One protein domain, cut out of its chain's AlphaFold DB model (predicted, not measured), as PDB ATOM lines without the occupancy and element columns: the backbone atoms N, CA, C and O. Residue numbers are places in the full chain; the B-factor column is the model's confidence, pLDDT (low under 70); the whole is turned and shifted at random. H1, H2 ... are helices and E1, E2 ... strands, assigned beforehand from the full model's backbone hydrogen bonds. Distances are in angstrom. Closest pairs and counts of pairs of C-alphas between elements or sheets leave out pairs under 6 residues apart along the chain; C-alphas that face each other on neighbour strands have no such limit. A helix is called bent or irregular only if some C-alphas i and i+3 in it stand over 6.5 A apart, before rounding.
ATOM      1  N   TRP A  24      90.193 136.898 115.973       89.12
ATOM      2  CA  TRP A  24      89.091 135.976 116.292       89.12
ATOM      3  C   TRP A  24      88.600 135.164 115.083       89.12
ATOM      4  O   TRP A  24      88.303 133.979 115.208       89.12
ATOM      5  N   LEU A  25      88.525 135.787 113.902       90.44
ATOM      6  CA  LEU A  25      88.048 135.142 112.681       90.44
ATOM      7  C   LEU A  25      88.989 134.011 112.257       90.44
ATOM      8  O   LEU A  25      88.537 132.913 111.940       90.44
ATOM      9  N   GLN A  26      90.294 134.280 112.258       90.94
ATOM     10  CA  GLN A  26      91.301 133.285 111.908       90.94
ATOM     11  C   GLN A  26      91.286 132.127 112.909       90.94
ATOM     12  O   GLN A  26      91.315 130.972 112.483       90.94
ATOM     13  N   ASP A  27      91.158 132.426 114.203       91.62
ATOM     14  CA  ASP A  27      91.077 131.424 115.269       91.62
ATOM     15  C   ASP A  27      89.852 130.510 115.090       91.62
ATOM     16  O   ASP A  27      89.956 129.287 115.214       91.62
ATOM     17  N   VAL A  28      88.692 131.077 114.734       92.31
ATOM     18  CA  VAL A  28      87.464 130.314 114.446       92.31
ATOM     19  C   VAL A  28      87.644 129.429 113.213       92.31
ATOM     20  O   VAL A  28      87.360 128.233 113.270       92.31
ATOM     21  N   LEU A  29      88.154 129.972 112.104       93.75
ATOM     22  CA  LEU A  29      88.364 129.195 110.875       93.75
ATOM     23  C   LEU A  29      89.399 128.075 111.071       93.75
ATOM     24  O   LEU A  29      89.214 126.975 110.547       93.75
ATOM     25  N   GLN A  30      90.465 128.317 111.841       93.25
ATOM     26  CA  GLN A  30      91.441 127.286 112.206       93.25
ATOM     27  C   GLN A  30      90.826 126.214 113.101       93.25
ATOM     28  O   GLN A  30      91.059 125.032 112.868       93.25
ATOM     29  N   SER A  31      89.999 126.614 114.066       91.94
ATOM     30  CA  SER A  31      89.285 125.680 114.938       91.94
ATOM     31  C   SER A  31      88.359 124.768 114.126       91.94
ATOM     32  O   SER A  31      88.359 123.560 114.338       91.94
ATOM     33  N   ILE A  32      87.641 125.302 113.128       92.56
ATOM     34  CA  ILE A  32      86.824 124.502 112.196       92.56
ATOM     35  C   ILE A  32      87.684 123.528 111.384       92.56
ATOM     36  O   ILE A  32      87.330 122.357 111.273       92.56
ATOM     37  N   ARG A  33      88.841 123.964 110.863       94.06
ATOM     38  CA  ARG A  33      89.775 123.054 110.171       94.06
ATOM     39  C   ARG A  33      90.268 121.934 111.081       94.06
ATOM     40  O   ARG A  33      90.342 120.794 110.635       94.06
ATOM     41  N   TRP A  34      90.617 122.256 112.320       92.56
ATOM     42  CA  TRP A  34      91.126 121.276 113.271       92.56
ATOM     43  C   TRP A  34      90.050 120.259 113.664       92.56
ATOM     44  O   TRP A  34      90.294 119.059 113.585       92.56
ATOM     45  N   MET A  35      88.830 120.721 113.969       90.50
ATOM     46  CA  MET A  35      87.690 119.833 114.221       90.50
ATOM     47  C   MET A  35      87.434 118.895 113.038       90.50
ATOM     48  O   MET A  35      87.268 117.697 113.243       90.50
ATOM     49  N   HIS A  36      87.468 119.415 111.805       91.69
ATOM     50  CA  HIS A  36      87.337 118.589 110.605       91.69
ATOM     51  C   HIS A  36      88.418 117.502 110.537       91.69
ATOM     52  O   HIS A  36      88.120 116.351 110.229       91.69
ATOM     53  N   GLN A  37      89.681 117.848 110.809       92.94
ATOM     54  CA  GLN A  37      90.795 116.899 110.750       92.94
ATOM     55  C   GLN A  37      90.637 115.758 111.758       92.94
ATOM     56  O   GLN A  37      90.798 114.596 111.377       92.94
ATOM     57  N   GLU A  38      90.287 116.074 113.007       92.06
ATOM     58  CA  GLU A  38      90.057 115.052 114.034       92.06
ATOM     59  C   GLU A  38      88.832 114.196 113.698       92.06
ATOM     60  O   GLU A  38      88.914 112.969 113.701       92.06
ATOM     61  N   HIS A  39      87.727 114.814 113.277       89.69
ATOM     62  CA  HIS A  39      86.519 114.073 112.928       89.69
ATOM     63  C   HIS A  39      86.737 113.145 111.720       89.69
ATOM     64  O   HIS A  39      86.338 111.981 111.742       89.69
ATOM     65  N   VAL A  40      87.436 113.605 110.676       89.88
ATOM     66  CA  VAL A  40      87.779 112.757 109.524       89.88
ATOM     67  C   VAL A  40      88.714 111.620 109.922       89.88
ATOM     68  O   VAL A  40      88.567 110.513 109.403       89.88
ATOM     69  N   LYS A  41      89.671 111.853 110.820       91.12
ATOM     70  CA  LYS A  41      90.563 110.804 111.327       91.12
ATOM     71  C   LYS A  41      89.771 109.700 112.032       91.12
ATOM     72  O   LYS A  41      89.979 108.529 111.708       91.12
ATOM     73  N   ASP A  42      88.827 110.062 112.895       91.31
ATOM     74  CA  ASP A  42      87.966 109.103 113.595       91.31
ATOM     75  C   ASP A  42      87.067 108.331 112.620       91.31
ATOM     76  O   ASP A  42      87.020 107.099 112.644       91.31
ATOM     77  N   LEU A  43      86.429 109.029 111.672       91.56
ATOM     78  CA  LEU A  43      85.597 108.409 110.634       91.56
ATOM     79  C   LEU A  43      86.401 107.446 109.750       91.56
ATOM     80  O   LEU A  43      85.924 106.368 109.394       91.56
ATOM     81  N   ARG A  44      87.651 107.780 109.422       91.31
ATOM     82  CA  ARG A  44      88.534 106.864 108.687       91.31
ATOM     83  C   ARG A  44      88.877 105.619 109.503       91.31
ATOM     84  O   ARG A  44      88.944 104.539 108.921       91.31
ATOM     85  N   GLY A  45      89.034 105.748 110.821       90.44
ATOM     86  CA  GLY A  45      89.177 104.609 111.736       90.44
ATOM     87  C   GLY A  45      87.968 103.665 111.723       90.44
ATOM     88  O   GLY A  45      88.128 102.461 111.893       90.44
ATOM     89  N   LEU A  46      86.775 104.191 111.429       88.81
ATOM     90  CA  LEU A  46      85.530 103.430 111.256       88.81
ATOM     91  C   LEU A  46      85.321 102.895 109.821       88.81
ATOM     92  O   LEU A  46      84.269 102.338 109.516       88.81
ATOM     93  N   GLY A  47      86.298 103.061 108.922       90.94
ATOM     94  CA  GLY A  47      86.230 102.559 107.545       90.94
ATOM     95  C   GLY A  47      85.496 103.474 106.555       90.94
ATOM     96  O   GLY A  47      85.157 103.042 105.448       90.94
ATOM     97  N   TYR A  48      85.242 104.739 106.904       92.44
ATOM     98  CA  TYR A  48      84.763 105.728 105.936       92.44
ATOM     99  C   TYR A  48      85.906 106.188 105.016       92.44
ATOM    100  O   TYR A  48      87.013 106.505 105.455       92.44
ATOM    101  N   SER A  49      85.633 106.248 103.714       92.75
ATOM    102  CA  SER A  49      86.528 106.861 102.730       92.75
ATOM    103  C   SER A  49      86.662 108.371 102.981       92.75
ATOM    104  O   SER A  49      85.766 108.971 103.581       92.75
ATOM    105  N   PRO A  50      87.716 109.040 102.471       92.12
ATOM    106  CA  PRO A  50      87.876 110.490 102.631       92.12
ATOM    107  C   PRO A  50      86.664 111.294 102.143       92.12
ATOM    108  O   PRO A  50      86.272 112.276 102.768       92.12
ATOM    109  N   LYS A  51      86.033 110.847 101.049       92.62
ATOM    110  CA  LYS A  51      84.831 111.478 100.495       92.62
ATOM    111  C   LYS A  51      83.631 111.327 101.423       92.62
ATOM    112  O   LYS A  51      82.913 112.297 101.635       92.62
ATOM    113  N   GLU A  52      83.394 110.130 101.953       92.69
ATOM    114  CA  GLU A  52      82.299 109.919 102.904       92.69
ATOM    115  C   GLU A  52      82.546 110.726 104.178       92.69
ATOM    116  O   GLU A  52      81.680 111.497 104.578       92.69
ATOM    117  N   ALA A  53      83.748 110.632 104.751       93.25
ATOM    118  CA  ALA A  53      84.111 111.339 105.971       93.25
ATOM    119  C   ALA A  53      83.922 112.860 105.840       93.25
ATOM    120  O   ALA A  53      83.359 113.488 106.733       93.25
ATOM    121  N   PHE A  54      84.292 113.438 104.692       94.06
ATOM    122  CA  PHE A  54      84.019 114.841 104.390       94.06
ATOM    123  C   PHE A  54      82.524 115.181 104.457       94.06
ATOM    124  O   PHE A  54      82.149 116.176 105.071       94.06
ATOM    125  N   TRP A  55      81.663 114.384 103.817       93.94
ATOM    126  CA  TRP A  55      80.227 114.676 103.775       93.94
ATOM    127  C   TRP A  55      79.541 114.469 105.124       93.94
ATOM    128  O   TRP A  55      78.621 115.219 105.443       93.94
ATOM    129  N   LEU A  56      79.991 113.490 105.911       93.56
ATOM    130  CA  LEU A  56      79.537 113.290 107.287       93.56
ATOM    131  C   LEU A  56      79.923 114.469 108.188       93.56
ATOM    132  O   LEU A  56      79.076 114.986 108.915       93.56
ATOM    133  N   ASP A  57      81.169 114.936 108.103       93.50
ATOM    134  CA  ASP A  57      81.611 116.118 108.843       93.50
ATOM    135  C   ASP A  57      80.845 117.375 108.417       93.50
ATOM    136  O   ASP A  57      80.290 118.087 109.252       93.50
ATOM    137  N   PHE A  58      80.716 117.604 107.107       94.19
ATOM    138  CA  PHE A  58      79.932 118.717 106.581       94.19
ATOM    139  C   PHE A  58      78.474 118.666 107.052       94.19
ATOM    140  O   PHE A  58      77.876 119.706 107.330       94.19
ATOM    141  N   ALA A  59      77.896 117.468 107.183       92.94
ATOM    142  CA  ALA A  59      76.543 117.310 107.699       92.94
ATOM    143  C   ALA A  59      76.392 117.785 109.150       92.94
ATOM    144  O   ALA A  59      75.284 118.136 109.552       92.94
ATOM    145  N   CYS A  60      77.489 117.857 109.907       90.56
ATOM    146  CA  CYS A  60      77.494 118.343 111.279       90.56
ATOM    147  C   CYS A  60      77.572 119.880 111.380       90.56
ATOM    148  O   CYS A  60      77.218 120.443 112.416       90.56
ATOM    149  N   LEU A  61      77.978 120.579 110.311       90.31
ATOM    150  CA  LEU A  61      78.181 122.035 110.298       90.31
ATOM    151  C   LEU A  61      77.002 122.856 110.877       90.31
ATOM    152  O   LEU A  61      77.253 123.782 111.655       90.31
ATOM    153  N   PRO A  62      75.726 122.549 110.556       88.12
ATOM    154  CA  PRO A  62      74.569 123.250 111.123       88.12
ATOM    155  C   PRO A  62      74.465 123.234 112.652       88.12
ATOM    156  O   PRO A  62      73.758 124.073 113.208       88.12
ATOM    157  N   PHE A  63      75.123 122.284 113.318       86.88
ATOM    158  CA  PHE A  63      75.020 122.067 114.763       86.88
ATOM    159  C   PHE A  63      76.198 122.631 115.548       86.88
ATOM    160  O   PHE A  63      76.253 122.455 116.764       86.88
ATOM    161  N   LEU A  64      77.149 123.287 114.877       88.56
ATOM    162  CA  LEU A  64      78.254 123.926 115.575       88.56
ATOM    163  C   LEU A  64      77.731 124.933 116.617       88.56
ATOM    164  O   LEU A  64      76.719 125.603 116.380       88.56
ATOM    165  N   PRO A  65      78.407 125.061 117.771       88.00
ATOM    166  CA  PRO A  65      77.917 125.848 118.896       88.00
ATOM    167  C   PRO A  65      78.144 127.350 118.653       88.00
ATOM    168  O   PRO A  65      79.043 127.968 119.218       88.00
ATOM    169  N   TRP A  66      77.346 127.958 117.775       89.75
ATOM    170  CA  TRP A  66      77.409 129.389 117.460       89.75
ATOM    171  C   TRP A  66      76.820 130.245 118.585       89.75
ATOM    172  O   TRP A  66      75.702 129.994 119.047       89.75
ATOM    173  N   ASN A  67      77.509 131.319 118.981       89.69
ATOM    174  CA  ASN A  67      76.965 132.265 119.950       89.69
ATOM    175  C   ASN A  67      76.006 133.248 119.265       89.69
ATOM    176  O   ASN A  67      76.422 134.234 118.661       89.69
ATOM    177  N   LYS A  68      74.698 133.008 119.401       86.81
ATOM    178  CA  LYS A  68      73.641 133.845 118.802       86.81
ATOM    179  C   LYS A  68      73.607 135.287 119.326       86.81
ATOM    180  O   LYS A  68      73.051 136.145 118.647       86.81
ATOM    181  N   ALA A  69      74.166 135.541 120.509       86.75
ATOM    182  CA  ALA A  69      74.204 136.859 121.140       86.75
ATOM    183  C   ALA A  69      75.542 137.591 120.931       86.75
ATOM    184  O   ALA A  69      75.690 138.727 121.381       86.75
ATOM    185  N   ALA A  70      76.519 136.961 120.269       86.19
ATOM    186  CA  ALA A  70      77.802 137.590 119.988       86.19
ATOM    187  C   ALA A  70      77.643 138.754 118.998       86.19
ATOM    188  O   ALA A  70      76.902 138.655 118.020       86.19
ATOM    189  N   GLY A  71      78.385 139.839 119.233       85.81
ATOM    190  CA  GLY A  71      78.491 140.952 118.287       85.81
ATOM    191  C   GLY A  71      79.153 140.553 116.957       85.81
ATOM    192  O   GLY A  71      78.594 140.867 115.909       85.81
ATOM    193  N   PRO A  72      80.308 139.851 116.965       90.25
ATOM    194  CA  PRO A  72      80.976 139.416 115.740       90.25
ATOM    195  C   PRO A  72      80.132 138.474 114.880       90.25
ATOM    196  O   PRO A  72      79.519 137.529 115.378       90.25
ATOM    197  N   GLU A  73      80.171 138.695 113.568       92.88
ATOM    198  CA  GLU A  73      79.427 137.928 112.570       92.88
ATOM    199  C   GLU A  73      80.363 137.127 111.676       92.88
ATOM    200  O   GLU A  73      81.264 137.682 111.047       92.88
ATOM    201  N   LEU A  74      80.100 135.828 111.562       93.00
ATOM    202  CA  LEU A  74      80.711 134.974 110.555       93.00
ATOM    203  C   LEU A  74      79.674 134.632 109.489       93.00
ATOM    204  O   LEU A  74      78.610 134.093 109.788       93.00
ATOM    205  N   ARG A  75      79.987 134.941 108.232       94.19
ATOM    206  CA  ARG A  75      79.119 134.634 107.092       94.19
ATOM    207  C   ARG A  75      79.212 133.161 106.719       94.19
ATOM    208  O   ARG A  75      80.312 132.613 106.607       94.19
ATOM    209  N   LEU A  76      78.069 132.539 106.446       93.81
ATOM    210  CA  LEU A  76      78.009 131.156 105.986       93.81
ATOM    211  C   LEU A  76      78.804 130.964 104.690       93.81
ATOM    212  O   LEU A  76      79.525 129.980 104.568       93.81
ATOM    213  N   SER A  77      78.754 131.915 103.756       92.50
ATOM    214  CA  SER A  77      79.555 131.884 102.526       92.50
ATOM    215  C   SER A  77      81.059 131.681 102.772       92.50
ATOM    216  O   SER A  77      81.693 130.920 102.038       92.50
ATOM    217  N   MET A  78      81.621 132.274 103.833       93.69
ATOM    218  CA  MET A  78      83.031 132.100 104.210       93.69
ATOM    219  C   MET A  78      83.316 130.682 104.704       93.69
ATOM    220  O   MET A  78      84.331 130.092 104.341       93.69
ATOM    221  N   ILE A  79      82.401 130.107 105.485       94.56
ATOM    222  CA  ILE A  79      82.503 128.720 105.949       94.56
ATOM    223  C   ILE A  79      82.372 127.748 104.774       94.56
ATOM    224  O   ILE A  79      83.116 126.778 104.688       94.56
ATOM    225  N   LEU A  80      81.464 128.000 103.831       94.19
ATOM    226  CA  LEU A  80      81.332 127.148 102.647       94.19
ATOM    227  C   LEU A  80      82.574 127.232 101.749       94.19
ATOM    228  O   LEU A  80      82.997 126.212 101.209       94.19
ATOM    229  N   GLY A  81      83.196 128.412 101.642       93.00
ATOM    230  CA  GLY A  81      84.509 128.575 101.013       93.00
ATOM    231  C   GLY A  81      85.590 127.749 101.714       93.00
ATOM    232  O   GLY A  81      86.307 126.991 101.062       93.00
ATOM    233  N   LEU A  82      85.628 127.799 103.048       94.69
ATOM    234  CA  LEU A  82      86.516 126.964 103.854       94.69
ATOM    235  C   LEU A  82      86.308 125.466 103.572       94.69
ATOM    236  O   LEU A  82      87.277 124.741 103.362       94.69
ATOM    237  N   TYR A  83      85.059 125.000 103.528       94.44
ATOM    238  CA  TYR A  83      84.742 123.600 103.234       94.44
ATOM    239  C   TYR A  83      85.077 123.194 101.794       94.44
ATOM    240  O   TYR A  83      85.435 122.041 101.558       94.44
ATOM    241  N   ALA A  84      85.026 124.120 100.834       92.94
ATOM    242  CA  ALA A  84      85.508 123.868  99.479       92.94
ATOM    243  C   ALA A  84      87.028 123.642  99.442       92.94
ATOM    244  O   ALA A  84      87.495 122.696  98.798       92.94
ATOM    245  N   ASP A  85      87.794 124.449 100.180       92.31
ATOM    246  CA  ASP A  85      89.240 124.256 100.320       92.31
ATOM    247  C   ASP A  85      89.569 122.943 101.035       92.31
ATOM    248  O   ASP A  85      90.438 122.190 100.591       92.31
ATOM    249  N   ILE A  86      88.846 122.645 102.118       93.50
ATOM    250  CA  ILE A  86      88.974 121.389 102.858       93.50
ATOM    251  C   ILE A  86      88.708 120.199 101.930       93.50
ATOM    252  O   ILE A  86      89.546 119.302 101.850       93.50
ATOM    253  N   HIS A  87      87.606 120.206 101.170       92.44
ATOM    254  CA  HIS A  87      87.283 119.133 100.226       92.44
ATOM    255  C   HIS A  87      88.427 118.896  99.238       92.44
ATOM    256  O   HIS A  87      88.844 117.756  99.040       92.44
ATOM    257  N   ARG A  88      88.966 119.970  98.641       89.88
ATOM    258  CA  ARG A  88      90.092 119.879  97.701       89.88
ATOM    259  C   ARG A  88      91.313 119.219  98.347       89.88
ATOM    260  O   ARG A  88      91.964 118.413  97.692       89.88
ATOM    261  N   SER A  89      91.604 119.534  99.610       89.25
ATOM    262  CA  SER A  89      92.742 118.956 100.338       89.25
ATOM    263  C   SER A  89      92.524 117.511 100.809       89.25
ATOM    264  O   SER A  89      93.466 116.727 100.795       89.25
ATOM    265  N   THR A  90      91.298 117.144 101.196       87.12
ATOM    266  CA  THR A  90      90.984 115.839 101.807       87.12
ATOM    267  C   THR A  90      90.596 114.786 100.770       87.12
ATOM    268  O   THR A  90      90.989 113.626 100.873       87.12
ATOM    269  N   VAL A  91      89.794 115.174  99.778       88.12
ATOM    270  CA  VAL A  91      89.226 114.273  98.761       88.12
ATOM    271  C   VAL A  91      90.020 114.336  97.452       88.12
ATOM    272  O   VAL A  91      89.976 113.397  96.662       88.12
ATOM    273  N   GLY A  92      90.773 115.417  97.239       82.38
ATOM    274  CA  GLY A  92      91.492 115.699  96.001       82.38
ATOM    275  C   GLY A  92      90.719 116.635  95.069       82.38
ATOM    276  O   GLY A  92      89.541 116.948  95.278       82.38
ATOM    277  N   ALA A  93      91.402 117.114  94.027       68.88
ATOM    278  CA  ALA A  93      90.771 117.920  92.991       68.88
ATOM    279  C   ALA A  93      89.782 117.053  92.197       68.88
ATOM    280  O   ALA A  93      90.159 116.034  91.626       68.88
ATOM    281  N   GLN A  94      88.516 117.466  92.145       60.62
ATOM    282  CA  GLN A  94      87.634 117.001  91.080       60.62
ATOM    283  C   GLN A  94      88.070 117.733  89.797       60.62
ATOM    284  O   GLN A  94      88.168 118.962  89.818       60.62
ATOM    285  N   GLU A  95      88.361 116.989  88.719       51.84
ATOM    286  CA  GLU A  95      88.345 117.454  87.309       51.84
ATOM    287  C   GLU A  95      87.340 118.600  87.133       51.84
ATOM    288  O   GLU A  95      86.267 118.480  87.715       51.84
ATOM    289  N   PRO A  96      87.649 119.686  86.398       51.03
ATOM    290  CA  PRO A  96      87.310 121.075  86.727       51.03
ATOM    291  C   PRO A  96      85.811 121.303  86.965       51.03
ATOM    292  O   PRO A  96      85.098 121.907  86.165       51.03
ATOM    293  N   VAL A  97      85.321 120.859  88.121       59.47
ATOM    294  CA  VAL A  97      84.004 121.190  88.625       59.47
ATOM    295  C   VAL A  97      84.104 122.662  88.950       59.47
ATOM    296  O   VAL A  97      84.861 123.063  89.836       59.47
ATOM    297  N   ASN A  98      83.375 123.464  88.175       78.38
ATOM    298  CA  ASN A  98      83.214 124.891  88.393       78.38
ATOM    299  C   ASN A  98      83.093 125.136  89.906       78.38
ATOM    300  O   ASN A  98      82.158 124.639  90.536       78.38
ATOM    301  N   ALA A  99      84.051 125.860  90.494       80.56
ATOM    302  CA  ALA A  99      84.085 126.111  91.936       80.56
ATOM    303  C   ALA A  99      82.744 126.677  92.432       80.56
ATOM    304  O   ALA A  99      82.285 126.345  93.524       80.56
ATOM    305  N   GLN A 100      82.061 127.441  91.576       85.44
ATOM    306  CA  GLN A 100      80.730 127.966  91.835       85.44
ATOM    307  C   GLN A 100      79.652 126.877  91.918       85.44
ATOM    308  O   GLN A 100      78.763 126.963  92.761       85.44
ATOM    309  N   ALA A 101      79.727 125.844  91.079       87.81
ATOM    310  CA  ALA A 101      78.807 124.710  91.123       87.81
ATOM    311  C   ALA A 101      79.005 123.886  92.402       87.81
ATOM    312  O   ALA A 101      78.026 123.504  93.042       87.81
ATOM    313  N   PHE A 102      80.257 123.675  92.826       89.25
ATOM    314  CA  PHE A 102      80.535 122.983  94.086       89.25
ATOM    315  C   PHE A 102      80.060 123.791  95.300       89.25
ATOM    316  O   PHE A 102      79.389 123.248  96.177       89.25
ATOM    317  N   LEU A 103      80.306 125.106  95.325       90.25
ATOM    318  CA  LEU A 103      79.732 125.988  96.345       90.25
ATOM    319  C   LEU A 103      78.195 125.952  96.329       90.25
ATOM    320  O   LEU A 103      77.575 125.924  97.389       90.25
ATOM    321  N   GLY A 104      77.574 125.905  95.146       91.00
ATOM    322  CA  GLY A 104      76.130 125.722  94.990       91.00
ATOM    323  C   GLY A 104      75.625 124.421  95.619       91.00
ATOM    324  O   GLY A 104      74.636 124.437  96.353       91.00
ATOM    325  N   LEU A 105      76.347 123.316  95.416       92.19
ATOM    326  CA  LEU A 105      76.050 122.031  96.048       92.19
ATOM    327  C   LEU A 105      76.159 122.110  97.577       92.19
ATOM    328  O   LEU A 105      75.259 121.641  98.271       92.19
ATOM    329  N   ASP A 142      73.224  99.748 104.307       71.19
ATOM    330  CA  ASP A 142      72.161 100.226 105.206       71.19
ATOM    331  C   ASP A 142      72.677 100.368 106.645       71.19
ATOM    332  O   ASP A 142      72.355 101.322 107.359       71.19
ATOM    333  N   SER A 143      73.584  99.471 107.040       80.12
ATOM    334  CA  SER A 143      74.287  99.533 108.326       80.12
ATOM    335  C   SER A 143      75.182 100.778 108.447       80.12
ATOM    336  O   SER A 143      75.186 101.450 109.481       80.12
ATOM    337  N   LYS A 144      75.916 101.132 107.383       82.94
ATOM    338  CA  LYS A 144      76.827 102.292 107.358       82.94
ATOM    339  C   LYS A 144      76.084 103.629 107.282       82.94
ATOM    340  O   LYS A 144      76.528 104.606 107.888       82.94
ATOM    341  N   GLU A 145      74.962 103.671 106.566       80.94
ATOM    342  CA  GLU A 145      74.069 104.836 106.501       80.94
ATOM    343  C   GLU A 145      73.373 105.076 107.852       80.94
ATOM    344  O   GLU A 145      73.335 106.208 108.336       80.94
ATOM    345  N   THR A 146      72.928 104.007 108.522       85.25
ATOM    346  CA  THR A 146      72.375 104.084 109.885       85.25
ATOM    347  C   THR A 146      73.413 104.612 110.878       85.25
ATOM    348  O   THR A 146      73.130 105.540 111.638       85.25
ATOM    349  N   LEU A 147      74.641 104.082 110.838       85.38
ATOM    350  CA  LEU A 147      75.740 104.562 111.679       85.38
ATOM    351  C   LEU A 147      76.062 106.039 111.409       85.38
ATOM    352  O   LEU A 147      76.246 106.806 112.352       85.38
ATOM    353  N   ALA A 148      76.063 106.461 110.142       85.69
ATOM    354  CA  ALA A 148      76.283 107.855 109.767       85.69
ATOM    355  C   ALA A 148      75.220 108.787 110.366       85.69
ATOM    356  O   ALA A 148      75.555 109.838 110.915       85.69
ATOM    357  N   GLY A 149      73.947 108.384 110.311       83.94
ATOM    358  CA  GLY A 149      72.851 109.114 110.947       83.94
ATOM    359  C   GLY A 149      73.038 109.243 112.462       83.94
ATOM    360  O   GLY A 149      72.890 110.334 113.010       83.94
ATOM    361  N   LEU A 150      73.428 108.154 113.134       85.62
ATOM    362  CA  LEU A 150      73.707 108.158 114.574       85.62
ATOM    363  C   LEU A 150      74.867 109.087 114.941       85.62
ATOM    364  O   LEU A 150      74.751 109.821 115.921       85.62
ATOM    365  N   ILE A 151      75.950 109.086 114.156       86.00
ATOM    366  CA  ILE A 151      77.096 109.982 114.360       86.00
ATOM    367  C   ILE A 151      76.633 111.439 114.291       86.00
ATOM    368  O   ILE A 151      76.843 112.180 115.244       86.00
ATOM    369  N   VAL A 152      75.926 111.834 113.226       85.62
ATOM    370  CA  VAL A 152      75.452 113.220 113.059       85.62
ATOM    371  C   VAL A 152      74.544 113.645 114.217       85.62
ATOM    372  O   VAL A 152      74.730 114.719 114.786       85.62
ATOM    373  N   MET A 153      73.585 112.799 114.606       82.62
ATOM    374  CA  MET A 153      72.653 113.112 115.695       82.62
ATOM    375  C   MET A 153      73.344 113.191 117.058       82.62
ATOM    376  O   MET A 153      72.988 114.036 117.884       82.62
ATOM    377  N   ARG A 154      74.336 112.331 117.306       84.56
ATOM    378  CA  ARG A 154      75.127 112.354 118.537       84.56
ATOM    379  C   ARG A 154      76.004 113.600 118.604       84.56
ATOM    380  O   ARG A 154      75.936 114.300 119.609       84.56
ATOM    381  N   THR A 155      76.730 113.920 117.537       82.31
ATOM    382  CA  THR A 155      77.548 115.137 117.441       82.31
ATOM    383  C   THR A 155      76.696 116.388 117.648       82.31
ATOM    384  O   THR A 155      77.068 117.273 118.413       82.31
ATOM    385  N   ALA A 156      75.501 116.436 117.048       81.06
ATOM    386  CA  ALA A 156      74.563 117.536 117.247       81.06
ATOM    387  C   ALA A 156      74.144 117.704 118.717       81.06
ATOM    388  O   ALA A 156      74.084 118.829 119.216       81.06
ATOM    389  N   ARG A 157      73.871 116.597 119.422       80.56
ATOM    390  CA  ARG A 157      73.540 116.620 120.856       80.56
ATOM    391  C   ARG A 157      74.730 117.077 121.697       80.56
ATOM    392  O   ARG A 157      74.579 117.991 122.499       80.56
ATOM    393  N   GLU A 158      75.896 116.470 121.491       82.94
ATOM    394  CA  GLU A 158      77.115 116.775 122.248       82.94
ATOM    395  C   GLU A 158      77.515 118.249 122.096       82.94
ATOM    396  O   GLU A 158      77.856 118.900 123.082       82.94
ATOM    397  N   TRP A 159      77.401 118.815 120.893       80.81
ATOM    398  CA  TRP A 159      77.669 120.236 120.657       80.81
ATOM    399  C   TRP A 159      76.574 121.160 121.187       80.81
ATOM    400  O   TRP A 159      76.886 122.251 121.659       80.81
ATOM    401  N   GLY A 160      75.310 120.729 121.171       74.69
ATOM    402  CA  GLY A 160      74.208 121.471 121.789       74.69
ATOM    403  C   GLY A 160      74.325 121.580 123.315       74.69
ATOM    404  O   GLY A 160      73.913 122.586 123.890       74.69
ATOM    405  N   GLU A 161      74.909 120.574 123.967       78.38
ATOM    406  CA  GLU A 161      75.162 120.545 125.416       78.38
ATOM    407  C   GLU A 161      76.517 121.173 125.804       78.38
ATOM    408  O   GLU A 161      76.798 121.399 126.987       78.38
ATOM    409  N   HIS A 162      77.364 121.480 124.817       77.62
ATOM    410  CA  HIS A 162      78.701 122.008 125.048       77.62
ATOM    411  C   HIS A 162      78.653 123.438 125.606       77.62
ATOM    412  O   HIS A 162      77.974 124.322 125.088       77.62
ATOM    413  N   ARG A 163      79.416 123.698 126.676       71.75
ATOM    414  CA  ARG A 163      79.420 125.012 127.353       71.75
ATOM    415  C   ARG A 163      80.229 126.080 126.620       71.75
ATOM    416  O   ARG A 163      80.023 127.268 126.853       71.75
ATOM    417  N   SER A 164      81.162 125.671 125.765       80.69
ATOM    418  CA  SER A 164      81.951 126.584 124.935       80.69
ATOM    419  C   SER A 164      81.277 126.775 123.584       80.69
ATOM    420  O   SER A 164      80.987 125.793 122.903       80.69
ATOM    421  N   THR A 165      81.079 128.033 123.201       86.44
ATOM    422  CA  THR A 165      80.545 128.446 121.901       86.44
ATOM    423  C   THR A 165      81.596 129.233 121.127       86.44
ATOM    424  O   THR A 165      82.516 129.810 121.714       86.44
ATOM    425  N   PHE A 166      81.472 129.277 119.802       88.44
ATOM    426  CA  PHE A 166      82.274 130.194 119.001       88.44
ATOM    427  C   PHE A 166      81.958 131.643 119.388       88.44
ATOM    428  O   PHE A 166      80.785 131.974 119.569       88.44
ATOM    429  N   PRO A 167      82.960 132.541 119.446       89.94
ATOM    430  CA  PRO A 167      82.784 133.941 119.846       89.94
ATOM    431  C   PRO A 167      82.129 134.797 118.743       89.94
ATOM    432  O   PRO A 167      82.400 135.988 118.621       89.94
ATOM    433  N   CYS A 168      81.301 134.188 117.894       89.50
ATOM    434  CA  CYS A 168      80.615 134.831 116.787       89.50
ATOM    435  C   CYS A 168      79.255 134.176 116.536       89.50
ATOM    436  O   CYS A 168      79.035 132.999 116.849       89.50
ATOM    437  N   ARG A 169      78.357 134.952 115.929       91.94
ATOM    438  CA  ARG A 169      77.095 134.452 115.391       91.94
ATOM    439  C   ARG A 169      77.274 134.063 113.928       91.94
ATOM    440  O   ARG A 169      77.919 134.782 113.165       91.94
ATOM    441  N   LEU A 170      76.666 132.950 113.530       92.44
ATOM    442  CA  LEU A 170      76.573 132.565 112.126       92.44
ATOM    443  C   LEU A 170      75.464 133.371 111.442       92.44
ATOM    444  O   LEU A 170      74.322 133.375 111.907       92.44
ATOM    445  N   VAL A 171      75.793 134.025 110.331       92.12
ATOM    446  CA  VAL A 171      74.839 134.740 109.474       92.12
ATOM    447  C   VAL A 171      74.696 133.990 108.157       92.12
ATOM    448  O   VAL A 171      75.669 133.798 107.426       92.12
ATOM    449  N   GLU A 172      73.474 133.557 107.855       89.81
ATOM    450  CA  GLU A 172      73.141 132.882 106.599       89.81
ATOM    451  C   GLU A 172      72.973 133.937 105.489       89.81
ATOM    452  O   GLU A 172      71.945 134.596 105.396       89.81
TER     453      GLU A 172
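Overview. This is residues 24 to 105 and 142 to 172 of the 174 residues of an uncharacterized protein of Planctomycetes bacterium (UniProt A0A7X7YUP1). A cluster of mostly crossed helices has H2 in its middle, with H1, H3 and H5 packed round it, and short H4 across H3. At one end of the body, E1 and E2 form a small parallel two-strand sheet, order E1, E2. The 113 printed residues hold five named helices and two named strands, in the order H1, H2, E1, H3, H4, H5, E2. The class is mostly helix; the whole is compact, with a radius of gyration of the C-alphas of 14.6 A and spans of 40 by 34 by 20 A.

Along the chain. H1, residues 24 to 45, begins at C-alpha 24 (89.091, 135.976, 116.292) and is 31.7 A long. H2 is residues 50 to 63, 21.1 A, and irregular: C-alphas 59 and 62 are 7.1 A apart. E1, residues 73 to 75, precedes H3, residues 76 to 91, 21.5 A. H4 is residues 99 to 105. H5, residues 142 to 161, is 28.8 A long. E2, residues 169 to 171, ends at C-alpha 171 (74.839, 134.740, 109.474).

Arrangement. H2 touches H1 at a steep tilt of 49 degrees, opposite ways; the closest C-alphas, Val 40 and Ala 53, are 5.3 A apart. H2 touches H3 at a shallow tilt of 19 degrees, opposite ways, closest at C-alphas Lys 51 and Val 91, 5.5 A. H2 touches H5, closest at C-alphas Phe 63 and Ala 156, 5.2 A. H3 touches H4 with residues 80 to 84 alone, about perpendicular at 75 degrees, closest at C-alphas Leu 80 and Leu 103, 6.6 A. H1 and H5 are apart. E1 and E2 are parallel, with N 74 and O 169 within hydrogen-bond range at 2.9 A. Every O i to N i+4 pair is within hydrogen-bond range in H1, H3, H4 and H5, and 7 of 10 in H2.

Size, cuts and confidence. The two C-alphas farthest apart, Gly 71 and Asp 142, are 43.2 A apart. Residues 106 to 141 are not printed; C-alphas 105 and 142 are 24.0 A apart across this cut. Of the links printed whole, none is long. Residues 93 to 97 have pLDDT under 70.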